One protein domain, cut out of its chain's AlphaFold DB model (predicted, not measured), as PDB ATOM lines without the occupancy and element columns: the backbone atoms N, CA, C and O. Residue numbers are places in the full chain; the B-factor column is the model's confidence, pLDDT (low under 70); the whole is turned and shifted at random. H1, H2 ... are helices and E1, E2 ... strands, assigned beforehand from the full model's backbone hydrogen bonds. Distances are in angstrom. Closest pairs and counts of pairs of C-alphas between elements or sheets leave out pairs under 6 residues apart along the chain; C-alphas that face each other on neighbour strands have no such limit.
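What this domain is: This is residues 36 to 126 of the 288 residues of an uncharacterized protein of Vitiosangium sp. GDMCC 1.1324 (UniProt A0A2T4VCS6). Helices H1 and H3 lie side by side as an antiparallel pair in the middle, with H2 on the other side of H1 from H3, and a small two-stranded hairpin, E1 and E2, near the last part of H3. A long stretch with no named element, residues 94 to 110, leads round the outside from H2 back to H3. The printed part has 91 residues, in the order E1, E2, H1, H2, H3, with an antiparallel sheet E1 - E2; the class is mostly helix, though under half of the residues are in named elements. It is compact, with a radius of gyration of the C-alphas of 13.2 A, and elongated, spanning 39 by 26 by 21 A.

Where its parts are: E1 is residues 45 to 47, with C-alpha 45 at (-6.201, -57.380, 32.515), and E2 is residues 51 to 53. H1, residues 64 to 77, is 19.9 A long. H2, residues 86 to 93, is 10.4 A long. H3, residues 111 to 126, is 22.3 A long and ends with C-alpha 126 at (-18.406, -57.767, 35.620).

How they stand to each other: E1 and E2 form a hairpin, antiparallel at 170 degrees, with N 46 and O 52 2.9 A apart, within hydrogen-bond range. The closest C-alphas of E1 and H3, Val 47 and Val 123, are 6.6 A apart. H1 and H3 touch, closest at the C-alphas of Arg 71 and Val 117, 5.3 A, at a shallow tilt of 16 degrees, opposite ways. H1 and H2 touch, closest at the C-alphas of Ala 76 and Phe 92, 7.0 A, at a steep tilt of 43 degrees, the same way. H2 and H3 are apart. Every O i to N i+4 pair is within hydrogen-bond range in H2 and H3, and 8 of 10 in H1.

The domain as a whole: The two C-alphas farthest apart, those of Pro 49 and Pro 102, are 39.8 A apart. The printed part has no cut. The link from H2 to H3 is long, with 17 residues. No printed residue is under 70 in pLDDT.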
ATOM      1  N   ALA A  36      -4.805 -39.329  26.277       91.25
ATOM      2  CA  ALA A  36      -4.791 -39.760  27.670       91.25
ATOM      3  C   ALA A  36      -5.537 -41.094  27.865       91.25
ATOM      4  O   ALA A  36      -6.679 -41.256  27.434       91.25
ATOM      5  N   GLY A  37      -4.886 -42.045  28.542       88.44
ATOM      6  CA  GLY A  37      -5.459 -43.353  28.878       88.44
ATOM      7  C   GLY A  37      -5.559 -44.350  27.716       88.44
ATOM      8  O   GLY A  37      -6.018 -45.470  27.933       88.44
ATOM      9  N   TYR A  38      -5.138 -43.985  26.502       94.62
ATOM     10  CA  TYR A  38      -5.081 -44.914  25.373       94.62
ATOM     11  C   TYR A  38      -3.890 -45.878  25.502       94.62
ATOM     12  O   TYR A  38      -2.826 -45.495  25.986       94.62
ATOM     13  N   SER A  39      -4.056 -47.119  25.031       94.00
ATOM     14  CA  SER A  39      -3.000 -48.138  25.020       94.00
ATOM     15  C   SER A  39      -2.824 -48.739  23.628       94.00
ATOM     16  O   SER A  39      -3.783 -49.233  23.037       94.00
ATOM     17  N   GLU A  40      -1.581 -48.732  23.135       94.25
ATOM     18  CA  GLU A  40      -1.166 -49.398  21.886       94.25
ATOM     19  C   GLU A  40      -0.926 -50.901  22.059       94.25
ATOM     20  O   GLU A  40      -0.733 -51.622  21.080       94.25
ATOM     21  N   THR A  41      -0.956 -51.387  23.298       95.19
ATOM     22  CA  THR A  41      -0.899 -52.808  23.641       95.19
ATOM     23  C   THR A  41      -2.203 -53.246  24.299       95.19
ATOM     24  O   THR A  41      -3.006 -52.427  24.762       95.19
ATOM     25  N   VAL A  42      -2.442 -54.559  24.319       95.31
ATOM     26  CA  VAL A  42      -3.603 -55.113  25.020       95.31
ATOM     27  C   VAL A  42      -3.457 -54.826  26.513       95.31
ATOM     28  O   VAL A  42      -2.398 -55.100  27.079       95.31
ATOM     29  N   PHE A  43      -4.504 -54.297  27.147       94.12
ATOM     30  CA  PHE A  43      -4.500 -54.055  28.584       94.12
ATOM     31  C   PHE A  43      -4.163 -55.353  29.328       94.12
ATOM     32  O   PHE A  43      -4.759 -56.393  29.022       94.12
ATOM     33  N   PRO A  44      -3.239 -55.325  30.306       93.44
ATOM     34  CA  PRO A  44      -2.774 -56.517  31.014       93.44
ATOM     35  C   PRO A  44      -3.797 -56.988  32.062       93.44
ATOM     36  O   PRO A  44      -3.454 -57.248  33.215       93.44
ATOM     37  N   CYS A  45      -5.065 -57.086  31.664       91.81
ATOM     38  CA  CYS A  45      -6.201 -57.380  32.515       91.81
ATOM     39  C   CYS A  45      -6.779 -58.761  32.210       91.81
ATOM     40  O   CYS A  45      -6.951 -59.152  31.053       91.81
ATOM     41  N   LYS A  46      -7.129 -59.488  33.267       90.94
ATOM     42  CA  LYS A  46      -7.916 -60.720  33.199       90.94
ATOM     43  C   LYS A  46      -9.279 -60.458  33.820       90.94
ATOM     44  O   LYS A  46      -9.354 -59.891  34.905       90.94
ATOM     45  N   VAL A  47     -10.336 -60.882  33.133       86.25
ATOM     46  CA  VAL A  47     -11.722 -60.775  33.599       86.25
ATOM     47  C   VAL A  47     -12.270 -62.190  33.765       86.25
ATOM     48  O   VAL A  47     -12.808 -62.743  32.816       86.25
ATOM     49  N   SER A  48     -12.016 -62.813  34.922       79.81
ATOM     50  CA  SER A  48     -12.712 -64.006  35.454       79.81
ATOM     51  C   SER A  48     -11.879 -64.644  36.580       79.81
ATOM     52  O   SER A  48     -10.689 -64.896  36.367       79.81
ATOM     53  N   PRO A  49     -12.458 -64.937  37.765       73.81
ATOM     54  CA  PRO A  49     -13.817 -64.599  38.223       73.81
ATOM     55  C   PRO A  49     -13.965 -63.129  38.658       73.81
ATOM     56  O   PRO A  49     -15.080 -62.650  38.835       73.81
ATOM     57  N   SER A  50     -12.843 -62.421  38.789       83.06
ATOM     58  CA  SER A  50     -12.747 -60.999  39.127       83.06
ATOM     59  C   SER A  50     -11.858 -60.288  38.109       83.06
ATOM     60  O   SER A  50     -11.107 -60.937  37.373       83.06
ATOM     61  N   VAL A  51     -11.938 -58.959  38.066       89.44
ATOM     62  CA  VAL A  51     -11.049 -58.130  37.242       89.44
ATOM     63  C   VAL A  51      -9.725 -57.942  37.971       89.44
ATOM     64  O   VAL A  51      -9.707 -57.436  39.089       89.44
ATOM     65  N   VAL A  52      -8.626 -58.345  37.336       90.88
ATOM     66  CA  VAL A  52      -7.265 -58.117  37.838       90.88
ATOM     67  C   VAL A  52      -6.408 -57.574  36.705       90.88
ATOM     68  O   VAL A  52      -6.230 -58.263  35.696       90.88
ATOM     69  N   CYS A  53      -5.870 -56.368  36.878       91.25
ATOM     70  CA  CYS A  53      -4.956 -55.730  35.935       91.25
ATOM     71  C   CYS A  53      -3.529 -55.702  36.500       91.25
ATOM     72  O   CYS A  53      -3.263 -55.117  37.546       91.25
ATOM     73  N   ASN A  54      -2.589 -56.328  35.788       88.94
ATOM     74  CA  ASN A  54      -1.167 -56.363  36.142       88.94
ATOM     75  C   ASN A  54      -0.421 -55.197  35.475       88.94
ATOM     76  O   ASN A  54       0.489 -55.407  34.671       88.94
ATOM     77  N   GLY A  55      -0.858 -53.972  35.767       85.94
ATOM     78  CA  GLY A  55      -0.319 -52.734  35.207       85.94
ATOM     79  C   GLY A  55      -1.400 -51.685  34.961       85.94
ATOM     80  O   GLY A  55      -2.593 -51.966  35.069       85.94
ATOM     81  N   GLU A  56      -0.967 -50.477  34.607       83.38
ATOM     82  CA  GLU A  56      -1.874 -49.379  34.277       83.38
ATOM     83  C   GLU A  56      -2.541 -49.577  32.900       83.38
ATOM     84  O   GLU A  56      -1.911 -50.102  31.976       83.38
ATOM     85  N   PRO A  57      -3.785 -49.100  32.713       86.69
ATOM     86  CA  PRO A  57      -4.686 -48.593  33.738       86.69
ATOM     87  C   PRO A  57      -5.296 -49.721  34.585       86.69
ATOM     88  O   PRO A  57      -5.744 -50.735  34.051       86.69
ATOM     89  N   HIS A  58      -5.432 -49.476  35.889       90.00
ATOM     90  CA  HIS A  58      -6.224 -50.310  36.806       90.00
ATOM     91  C   HIS A  58      -7.730 -50.200  36.508       90.00
ATOM     92  O   HIS A  58      -8.448 -49.426  37.152       90.00
ATOM     93  N   LEU A  59      -8.219 -50.928  35.495       93.00
ATOM     94  CA  LEU A  59      -9.611 -50.854  35.026       93.00
ATOM     95  C   LEU A  59     -10.629 -51.157  36.137       93.00
ATOM     96  O   LEU A  59     -11.703 -50.563  36.157       93.00
ATOM     97  N   GLU A  60     -10.284 -52.023  37.088       90.00
ATOM     98  CA  GLU A  60     -11.104 -52.389  38.247       90.00
ATOM     99  C   GLU A  60     -11.438 -51.202  39.165       90.00
ATOM    100  O   GLU A  60     -12.503 -51.167  39.787       90.00
ATOM    101  N   SER A  61     -10.558 -50.199  39.217       91.38
ATOM    102  CA  SER A  61     -10.714 -49.014  40.071       91.38
ATOM    103  C   SER A  61     -11.479 -47.873  39.400       91.38
ATOM    104  O   SER A  61     -11.877 -46.918  40.068       91.38
ATOM    105  N   LYS A  62     -11.706 -47.959  38.085       94.88
ATOM    106  CA  LYS A  62     -12.332 -46.886  37.312       94.88
ATOM    107  C   LYS A  62     -13.843 -46.845  37.504       94.88
ATOM    108  O   LYS A  62     -14.514 -47.873  37.632       94.88
ATOM    109  N   SER A  63     -14.381 -45.632  37.502       95.81
ATOM    110  CA  SER A  63     -15.821 -45.366  37.428       95.81
ATOM    111  C   SER A  63     -16.416 -45.861  36.102       95.81
ATOM    112  O   SER A  63     -15.696 -46.036  35.113       95.81
ATOM    113  N   LEU A  64     -17.735 -46.067  36.042       95.62
ATOM    114  CA  LEU A  64     -18.405 -46.430  34.785       95.62
ATOM    115  C   LEU A  64     -18.219 -45.346  33.718       95.62
ATOM    116  O   LEU A  64     -18.086 -45.655  32.532       95.62
ATOM    117  N   ARG A  65     -18.174 -44.077  34.130       95.69
ATOM    118  CA  ARG A  65     -17.887 -42.929  33.272       95.69
ATOM    119  C   ARG A  65     -16.485 -43.015  32.681       95.69
ATOM    120  O   ARG A  65     -16.336 -42.849  31.473       95.69
ATOM    121  N   GLU A  66     -15.466 -43.279  33.494       96.69
ATOM    122  CA  GLU A  66     -14.089 -43.427  33.010       96.69
ATOM    123  C   GLU A  66     -13.928 -44.635  32.084       96.69
ATOM    124  O   GLU A  66     -13.278 -44.515  31.049       96.69
ATOM    125  N   LEU A  67     -14.546 -45.776  32.405       96.25
ATOM    126  CA  LEU A  67     -14.560 -46.951  31.525       96.25
ATOM    127  C   LEU A  67     -15.246 -46.635  30.188       96.25
ATOM    128  O   LEU A  67     -14.702 -46.929  29.121       96.25
ATOM    129  N   SER A  68     -16.382 -45.932  30.236       94.50
ATOM    130  CA  SER A  68     -17.096 -45.468  29.043       94.50
ATOM    131  C   SER A  68     -16.231 -44.536  28.193       94.50
ATOM    132  O   SER A  68     -16.229 -44.663  26.967       94.50
ATOM    133  N   LEU A  69     -15.483 -43.620  28.821       96.25
ATOM    134  CA  LEU A  69     -14.528 -42.748  28.136       96.25
ATOM    135  C   LEU A  69     -13.404 -43.557  27.494       96.25
ATOM    136  O   LEU A  69     -13.194 -43.413  26.297       96.25
ATOM    137  N   LEU A  70     -12.743 -44.451  28.235       96.19
ATOM    138  CA  LEU A  70     -11.661 -45.290  27.708       96.19
ATOM    139  C   LEU A  70     -12.101 -46.107  26.492       96.19
ATOM    140  O   LEU A  70     -11.410 -46.113  25.472       96.19
ATOM    141  N   ARG A  71     -13.271 -46.755  26.564       95.25
ATOM    142  CA  ARG A  71     -13.800 -47.525  25.432       95.25
ATOM    143  C   ARG A  71     -14.083 -46.620  24.237       95.25
ATOM    144  O   ARG A  71     -13.726 -46.959  23.111       95.25
ATOM    145  N   ASN A  72     -14.711 -45.467  24.467       95.12
ATOM    146  CA  ASN A  72     -15.077 -44.555  23.388       95.12
ATOM    147  C   ASN A  72     -13.886 -43.802  22.786       95.12
ATOM    148  O   ASN A  72     -13.923 -43.488  21.599       95.12
ATOM    149  N   THR A  73     -12.817 -43.582  23.552       96.69
ATOM    150  CA  THR A  73     -11.557 -43.001  23.078       96.69
ATOM    151  C   THR A  73     -10.970 -43.820  21.935       96.69
ATOM    152  O   THR A  73     -10.490 -43.244  20.960       96.69
ATOM    153  N   ILE A  74     -11.078 -45.151  22.000       96.06
ATOM    154  CA  ILE A  74     -10.636 -46.039  20.922       96.06
ATOM    155  C   ILE A  74     -11.394 -45.712  19.632       96.06
ATOM    156  O   ILE A  74     -10.766 -45.466  18.614       96.06
ATOM    157  N   TYR A  75     -12.725 -45.609  19.651       95.00
ATOM    158  CA  TYR A  75     -13.486 -45.245  18.447       95.00
ATOM    159  C   TYR A  75     -13.222 -43.802  17.991       95.00
ATOM    160  O   TYR A  75     -13.058 -43.549  16.794       95.00
ATOM    161  N   ALA A  76     -13.151 -42.858  18.936       96.31
ATOM    162  CA  ALA A  76     -12.891 -41.443  18.681       96.31
ATOM    163  C   ALA A  76     -11.552 -41.234  17.962       96.31
ATOM    164  O   ALA A  76     -11.468 -40.443  17.025       96.31
ATOM    165  N   ARG A  77     -10.516 -41.991  18.348       96.56
ATOM    166  CA  ARG A  77      -9.186 -41.960  17.727       96.56
ATOM    167  C   ARG A  77      -9.246 -42.231  16.220       96.56
ATOM    168  O   ARG A  77      -8.536 -41.586  15.448       96.56
ATOM    169  N   TYR A  78     -10.132 -43.129  15.792       94.50
ATOM    170  CA  TYR A  78     -10.368 -43.466  14.382       94.50
ATOM    171  C   TYR A  78     -11.409 -42.565  13.693       94.50
ATOM    172  O   TYR A  78     -11.751 -42.809  12.539       94.50
ATOM    173  N   GLY A  79     -11.898 -41.527  14.377       94.38
ATOM    174  CA  GLY A  79     -12.803 -40.521  13.825       94.38
ATOM    175  C   GLY A  79     -14.289 -40.839  13.982       94.38
ATOM    176  O   GLY A  79     -15.118 -40.209  13.325       94.38
ATOM    177  N   TRP A  80     -14.669 -41.791  14.841       94.19
ATOM    178  CA  TRP A  80     -16.084 -42.036  15.125       94.19
ATOM    179  C   TRP A  80     -16.737 -40.812  15.769       94.19
ATOM    180  O   TRP A  80     -16.294 -40.364  16.820       94.19
ATOM    181  N   ALA A  81     -17.825 -40.320  15.169       91.19
ATOM    182  CA  ALA A  81     -18.566 -39.149  15.649       91.19
ATOM    183  C   ALA A  81     -19.998 -39.447  16.111       91.19
ATOM    184  O   ALA A  81     -20.717 -38.545  16.546       91.19
ATOM    185  N   GLY A  82     -20.431 -40.709  16.042       89.38
ATOM    186  CA  GLY A  82     -21.798 -41.129  16.355       89.38
ATOM    187  C   GLY A  82     -22.125 -41.220  17.850       89.38
ATOM    188  O   GLY A  82     -22.993 -42.006  18.229       89.38
ATOM    189  N   PHE A  83     -21.451 -40.452  18.715       90.19
ATOM    190  CA  PHE A  83     -21.715 -40.435  20.158       90.19
ATOM    191  C   PHE A  83     -23.139 -39.955  20.432       90.19
ATOM    192  O   PHE A  83     -23.472 -38.800  20.186       90.19
ATOM    193  N   ARG A  84     -24.016 -40.821  20.939       87.38
ATOM    194  CA  ARG A  84     -25.416 -40.445  21.215       87.38
ATOM    195  C   ARG A  84     -25.551 -39.663  22.513       87.38
ATOM    196  O   ARG A  84     -26.283 -38.675  22.553       87.38
ATOM    197  N   LYS A  85     -24.757 -40.039  23.516       89.06
ATOM    198  CA  LYS A  85     -24.672 -39.377  24.820       89.06
ATOM    199  C   LYS A  85     -24.094 -37.962  24.657       89.06
ATOM    200  O   LYS A  85     -22.972 -37.836  24.156       89.06
ATOM    201  N   PRO A  86     -24.813 -36.900  25.069       90.19
ATOM    202  CA  PRO A  86     -24.328 -35.525  24.945       90.19
ATOM    203  C   PRO A  86     -22.966 -35.298  25.605       90.19
ATOM    204  O   PRO A  86     -22.099 -34.677  24.998       90.19
ATOM    205  N   TRP A  87     -22.749 -35.866  26.794       92.56
ATOM    206  CA  TRP A  87     -21.509 -35.692  27.547       92.56
ATOM    207  C   TRP A  87     -20.289 -36.345  26.870       92.56
ATOM    208  O   TRP A  87     -19.217 -35.747  26.871       92.56
ATOM    209  N   LEU A  88     -20.442 -37.511  26.220       94.06
ATOM    210  CA  LEU A  88     -19.370 -38.118  25.413       94.06
ATOM    211  C   LEU A  88     -19.051 -37.250  24.196       94.06
ATOM    212  O   LEU A  88     -17.889 -36.985  23.902       94.06
ATOM    213  N   ARG A  89     -20.092 -36.779  23.498       94.06
ATOM    214  CA  ARG A  89     -19.935 -35.910  22.327       94.06
ATOM    215  C   ARG A  89     -19.168 -34.642  22.692       94.06
ATOM    216  O   ARG A  89     -18.199 -34.318  22.017       94.06
ATOM    217  N   GLN A  90     -19.579 -33.971  23.769       94.69
ATOM    218  CA  GLN A  90     -18.921 -32.773  24.284       94.69
ATOM    219  C   GLN A  90     -17.474 -33.068  24.689       94.69
ATOM    220  O   GLN A  90     -16.584 -32.315  24.302       94.69
ATOM    221  N   HIS A  91     -17.233 -34.174  25.404       96.06
ATOM    222  CA  HIS A  91     -15.892 -34.573  25.824       96.06
ATOM    223  C   HIS A  91     -14.938 -34.749  24.638       96.06
ATOM    224  O   HIS A  91     -13.833 -34.220  24.686       96.06
ATOM    225  N   PHE A  92     -15.341 -35.465  23.579       96.75
ATOM    226  CA  PHE A  92     -14.470 -35.688  22.418       96.75
ATOM    227  C   PHE A  92     -14.349 -34.456  21.525       96.75
ATOM    228  O   PHE A  92     -13.254 -34.159  21.063       96.75
ATOM    229  N   GLN A  93     -15.424 -33.685  21.335       96.50
ATOM    230  CA  GLN A  93     -15.372 -32.426  20.580       96.50
ATOM    231  C   GLN A  93     -14.419 -31.392  21.194       96.50
ATOM    232  O   GLN A  93     -13.913 -30.547  20.462       96.50
ATOM    233  N   SER A  94     -14.163 -31.452  22.505       96.88
ATOM    234  CA  SER A  94     -13.186 -30.581  23.163       96.88
ATOM    235  C   SER A  94     -11.744 -31.097  23.101       96.88
ATOM    236  O   SER A  94     -10.846 -30.392  23.558       96.88
ATOM    237  N   GLN A  95     -11.493 -32.313  22.600       97.44
ATOM    238  CA  GLN A  95     -10.136 -32.859  22.530       97.44
ATOM    239  C   GLN A  95      -9.385 -32.312  21.309       97.44
ATOM    240  O   GLN A  95      -9.891 -32.426  20.192       97.44
ATOM    241  N   PRO A  96      -8.149 -31.801  21.466       96.62
ATOM    242  CA  PRO A  96      -7.382 -31.240  20.350       96.62
ATOM    243  C   PRO A  96      -6.984 -32.287  19.298       96.62
ATOM    244  O   PRO A  96      -6.799 -31.950  18.132       96.62
ATOM    245  N   TRP A  97      -6.867 -33.557  19.697       96.56
ATOM    246  CA  TRP A  97      -6.504 -34.673  18.820       96.56
ATOM    247  C   TRP A  97      -7.700 -35.267  18.058       96.56
ATOM    248  O   TRP A  97      -7.510 -36.039  17.117       96.56
ATOM    249  N   TYR A  98      -8.937 -34.961  18.460       97.06
ATOM    250  CA  TYR A  98     -10.123 -35.597  17.895       97.06
ATOM    251  C   TYR A  98     -10.546 -34.929  16.585       97.06
ATOM    252  O   TYR A  98     -10.818 -33.730  16.524       97.06
ATOM    253  N   LYS A  99     -10.669 -35.739  15.530       95.69
ATOM    254  CA  LYS A  99     -11.139 -35.304  14.215       95.69
ATOM    255  C   LYS A  99     -12.224 -36.260  13.716       95.69
ATOM    256  O   LYS A  99     -11.922 -37.423  13.482       95.69
ATOM    257  N   PRO A 100     -13.476 -35.817  13.519       95.19
ATOM    258  CA  PRO A 100     -14.521 -36.694  13.003       95.19
ATOM    259  C   PRO A 100     -14.221 -37.124  11.558       95.19
ATOM    260  O   PRO A 100     -13.825 -36.305  10.725       95.19
ATOM    261  N   ASP A 101     -14.460 -38.399  11.257       94.12
ATOM    262  CA  ASP A 101     -14.362 -38.986   9.923       94.12
ATOM    263  C   ASP A 101     -15.751 -39.437   9.441       94.12
ATOM    264  O   ASP A 101     -16.272 -40.454   9.910       94.12
ATOM    265  N   PRO A 102     -16.366 -38.733   8.474       90.38
ATOM    266  CA  PRO A 102     -17.629 -39.155   7.866       90.38
ATOM    267  C   PRO A 102     -17.576 -40.539   7.201       90.38
ATOM    268  O   PRO A 102     -18.624 -41.126   6.944       90.38
ATOM    269  N   LYS A 103     -16.374 -41.055   6.904       90.69
ATOM    270  CA  LYS A 103     -16.136 -42.378   6.312       90.69
ATOM    271  C   LYS A 103     -15.643 -43.404   7.339       90.69
ATOM    272  O   LYS A 103     -15.067 -44.424   6.954       90.69
ATOM    273  N   PHE A 104     -15.838 -43.145   8.634       89.12
ATOM    274  CA  PHE A 104     -15.482 -44.086   9.692       89.12
ATOM    275  C   PHE A 104     -16.021 -45.497   9.400       89.12
ATOM    276  O   PHE A 104     -17.166 -45.680   8.986       89.12
ATOM    277  N   SER A 105     -15.195 -46.505   9.683       87.12
ATOM    278  CA  SER A 105     -15.576 -47.913   9.614       87.12
ATOM    279  C   SER A 105     -14.898 -48.698  10.730       87.12
ATOM    280  O   SER A 105     -13.682 -48.604  10.908       87.12
ATOM    281  N   TYR A 106     -15.666 -49.539  11.429       85.69
ATOM    282  CA  TYR A 106     -15.166 -50.430  12.484       85.69
ATOM    283  C   TYR A 106     -14.078 -51.399  11.996       85.69
ATOM    284  O   TYR A 106     -13.254 -51.854  12.790       85.69
ATOM    285  N   LYS A 107     -14.018 -51.673  10.685       86.81
ATOM    286  CA  LYS A 107     -12.977 -52.511  10.070       86.81
ATOM    287  C   LYS A 107     -11.569 -51.953  10.291       86.81
ATOM    288  O   LYS A 107     -10.625 -52.732  10.363       86.81
ATOM    289  N   ARG A 108     -11.447 -50.634  10.471       89.12
ATOM    290  CA  ARG A 108     -10.174 -49.921  10.641       89.12
ATOM    291  C   ARG A 108      -9.554 -50.066  12.026       89.12
ATOM    292  O   ARG A 108      -8.372 -49.775  12.167       89.12
ATOM    293  N   LEU A 109     -10.327 -50.487  13.027       90.25
ATOM    294  CA  LEU A 109      -9.796 -50.730  14.366       90.25
ATOM    295  C   LEU A 109      -8.728 -51.824  14.304       90.25
ATOM    296  O   LEU A 109      -8.935 -52.850  13.654       90.25
ATOM    297  N   SER A 110      -7.606 -51.624  14.993       91.69
ATOM    298  CA  SER A 110      -6.585 -52.663  15.113       91.69
ATOM    299  C   SER A 110      -7.104 -53.860  15.923       91.69
ATOM    300  O   SER A 110      -8.097 -53.768  16.651       91.69
ATOM    301  N   GLN A 111      -6.421 -55.004  15.829       91.94
ATOM    302  CA  GLN A 111      -6.733 -56.158  16.677       91.94
ATOM    303  C   GLN A 111      -6.581 -55.820  18.170       91.94
ATOM    304  O   GLN A 111      -7.413 -56.230  18.977       91.94
ATOM    305  N   VAL A 112      -5.564 -55.024  18.521       94.69
ATOM    306  CA  VAL A 112      -5.340 -54.547  19.891       94.69
ATOM    307  C   VAL A 112      -6.501 -53.676  20.364       94.69
ATOM    308  O   VAL A 112      -7.036 -53.906  21.445       94.69
ATOM    309  N   ASP A 113      -6.947 -52.731  19.538       94.81
ATOM    310  CA  ASP A 113      -8.075 -51.850  19.853       94.81
ATOM    311  C   ASP A 113      -9.367 -52.639  20.067       94.81
ATOM    312  O   ASP A 113     -10.073 -52.417  21.051       94.81
ATOM    313  N   ARG A 114      -9.658 -53.602  19.181       91.56
ATOM    314  CA  ARG A 114     -10.812 -54.501  19.337       91.56
ATOM    315  C   ARG A 114     -10.739 -55.270  20.655       91.56
ATOM    316  O   ARG A 114     -11.734 -55.334  21.374       91.56
ATOM    317  N   ARG A 115      -9.559 -55.789  21.008       92.19
ATOM    318  CA  ARG A 115      -9.362 -56.524  22.260       92.19
ATOM    319  C   ARG A 115      -9.503 -55.628  23.493       92.19
ATOM    320  O   ARG A 115     -10.114 -56.045  24.471       92.19
ATOM    321  N   ASN A 116      -8.994 -54.401  23.445       94.81
ATOM    322  CA  ASN A 116      -9.112 -53.432  24.536       94.81
ATOM    323  C   ASN A 116     -10.560 -52.981  24.758       94.81
ATOM    324  O   ASN A 116     -11.010 -52.927  25.901       94.81
ATOM    325  N   VAL A 117     -11.311 -52.723  23.680       92.75
ATOM    326  CA  VAL A 117     -12.756 -52.453  23.746       92.75
ATOM    327  C   VAL A 117     -13.490 -53.601  24.433       92.75
ATOM    328  O   VAL A 117     -14.300 -53.358  25.329       92.75
ATOM    329  N   GLU A 118     -13.205 -54.838  24.021       89.06
ATOM    330  CA  GLU A 118     -13.841 -56.027  24.580       89.06
ATOM    331  C   GLU A 118     -13.514 -56.186  26.068       89.06
ATOM    332  O   GLU A 118     -14.425 -56.363  26.871       89.06
ATOM    333  N   LEU A 119     -12.243 -56.045  26.454       92.19
ATOM    334  CA  LEU A 119     -11.812 -56.100  27.852       92.19
ATOM    335  C   LEU A 119     -12.521 -55.047  28.707       92.19
ATOM    336  O   LEU A 119     -13.072 -55.391  29.748       92.19
ATOM    337  N   ILE A 120     -12.581 -53.787  28.263       93.81
ATOM    338  CA  ILE A 120     -13.293 -52.734  29.002       93.81
ATOM    339  C   ILE A 120     -14.783 -53.078  29.131       93.81
ATOM    340  O   ILE A 120     -15.352 -52.957  30.214       93.81
ATOM    341  N   ALA A 121     -15.417 -53.554  28.056       89.81
ATOM    342  CA  ALA A 121     -16.819 -53.964  28.091       89.81
ATOM    343  C   ALA A 121     -17.063 -55.154  29.040       89.81
ATOM    344  O   ALA A 121     -18.102 -55.189  29.704       89.81
ATOM    345  N   GLN A 122     -16.116 -56.098  29.131       89.31
ATOM    346  CA  GLN A 122     -16.136 -57.208  30.088       89.31
ATOM    347  C   GLN A 122     -15.989 -56.699  31.528       89.31
ATOM    348  O   GLN A 122     -16.736 -57.140  32.396       89.31
ATOM    349  N   VAL A 123     -15.100 -55.732  31.778       92.75
ATOM    350  CA  VAL A 123     -14.947 -55.094  33.096       92.75
ATOM    351  C   VAL A 123     -16.246 -54.416  33.526       92.75
ATOM    352  O   VAL A 123     -16.774 -54.747  34.585       92.75
ATOM    353  N   GLU A 124     -16.821 -53.543  32.695       91.81
ATOM    354  CA  GLU A 124     -18.124 -52.916  32.971       91.81
ATOM    355  C   GLU A 124     -19.211 -53.964  33.248       91.81
ATOM    356  O   GLU A 124     -20.013 -53.819  34.169       91.81
ATOM    357  N   ALA A 125     -19.232 -55.036  32.450       87.00
ATOM    358  CA  ALA A 125     -20.192 -56.117  32.590       87.00
ATOM    359  C   ALA A 125     -19.922 -57.009  33.805       87.00
ATOM    360  O   ALA A 125     -20.817 -57.771  34.143       87.00
ATOM    361  N   SER A 126     -18.759 -56.941  34.454       89.25
ATOM    362  CA  SER A 126     -18.406 -57.767  35.620       89.25
ATOM    363  C   SER A 126     -18.813 -57.152  36.960       89.25
ATOM    364  O   SER A 126     -18.933 -57.884  37.939       89.25
TER     365      SER A 126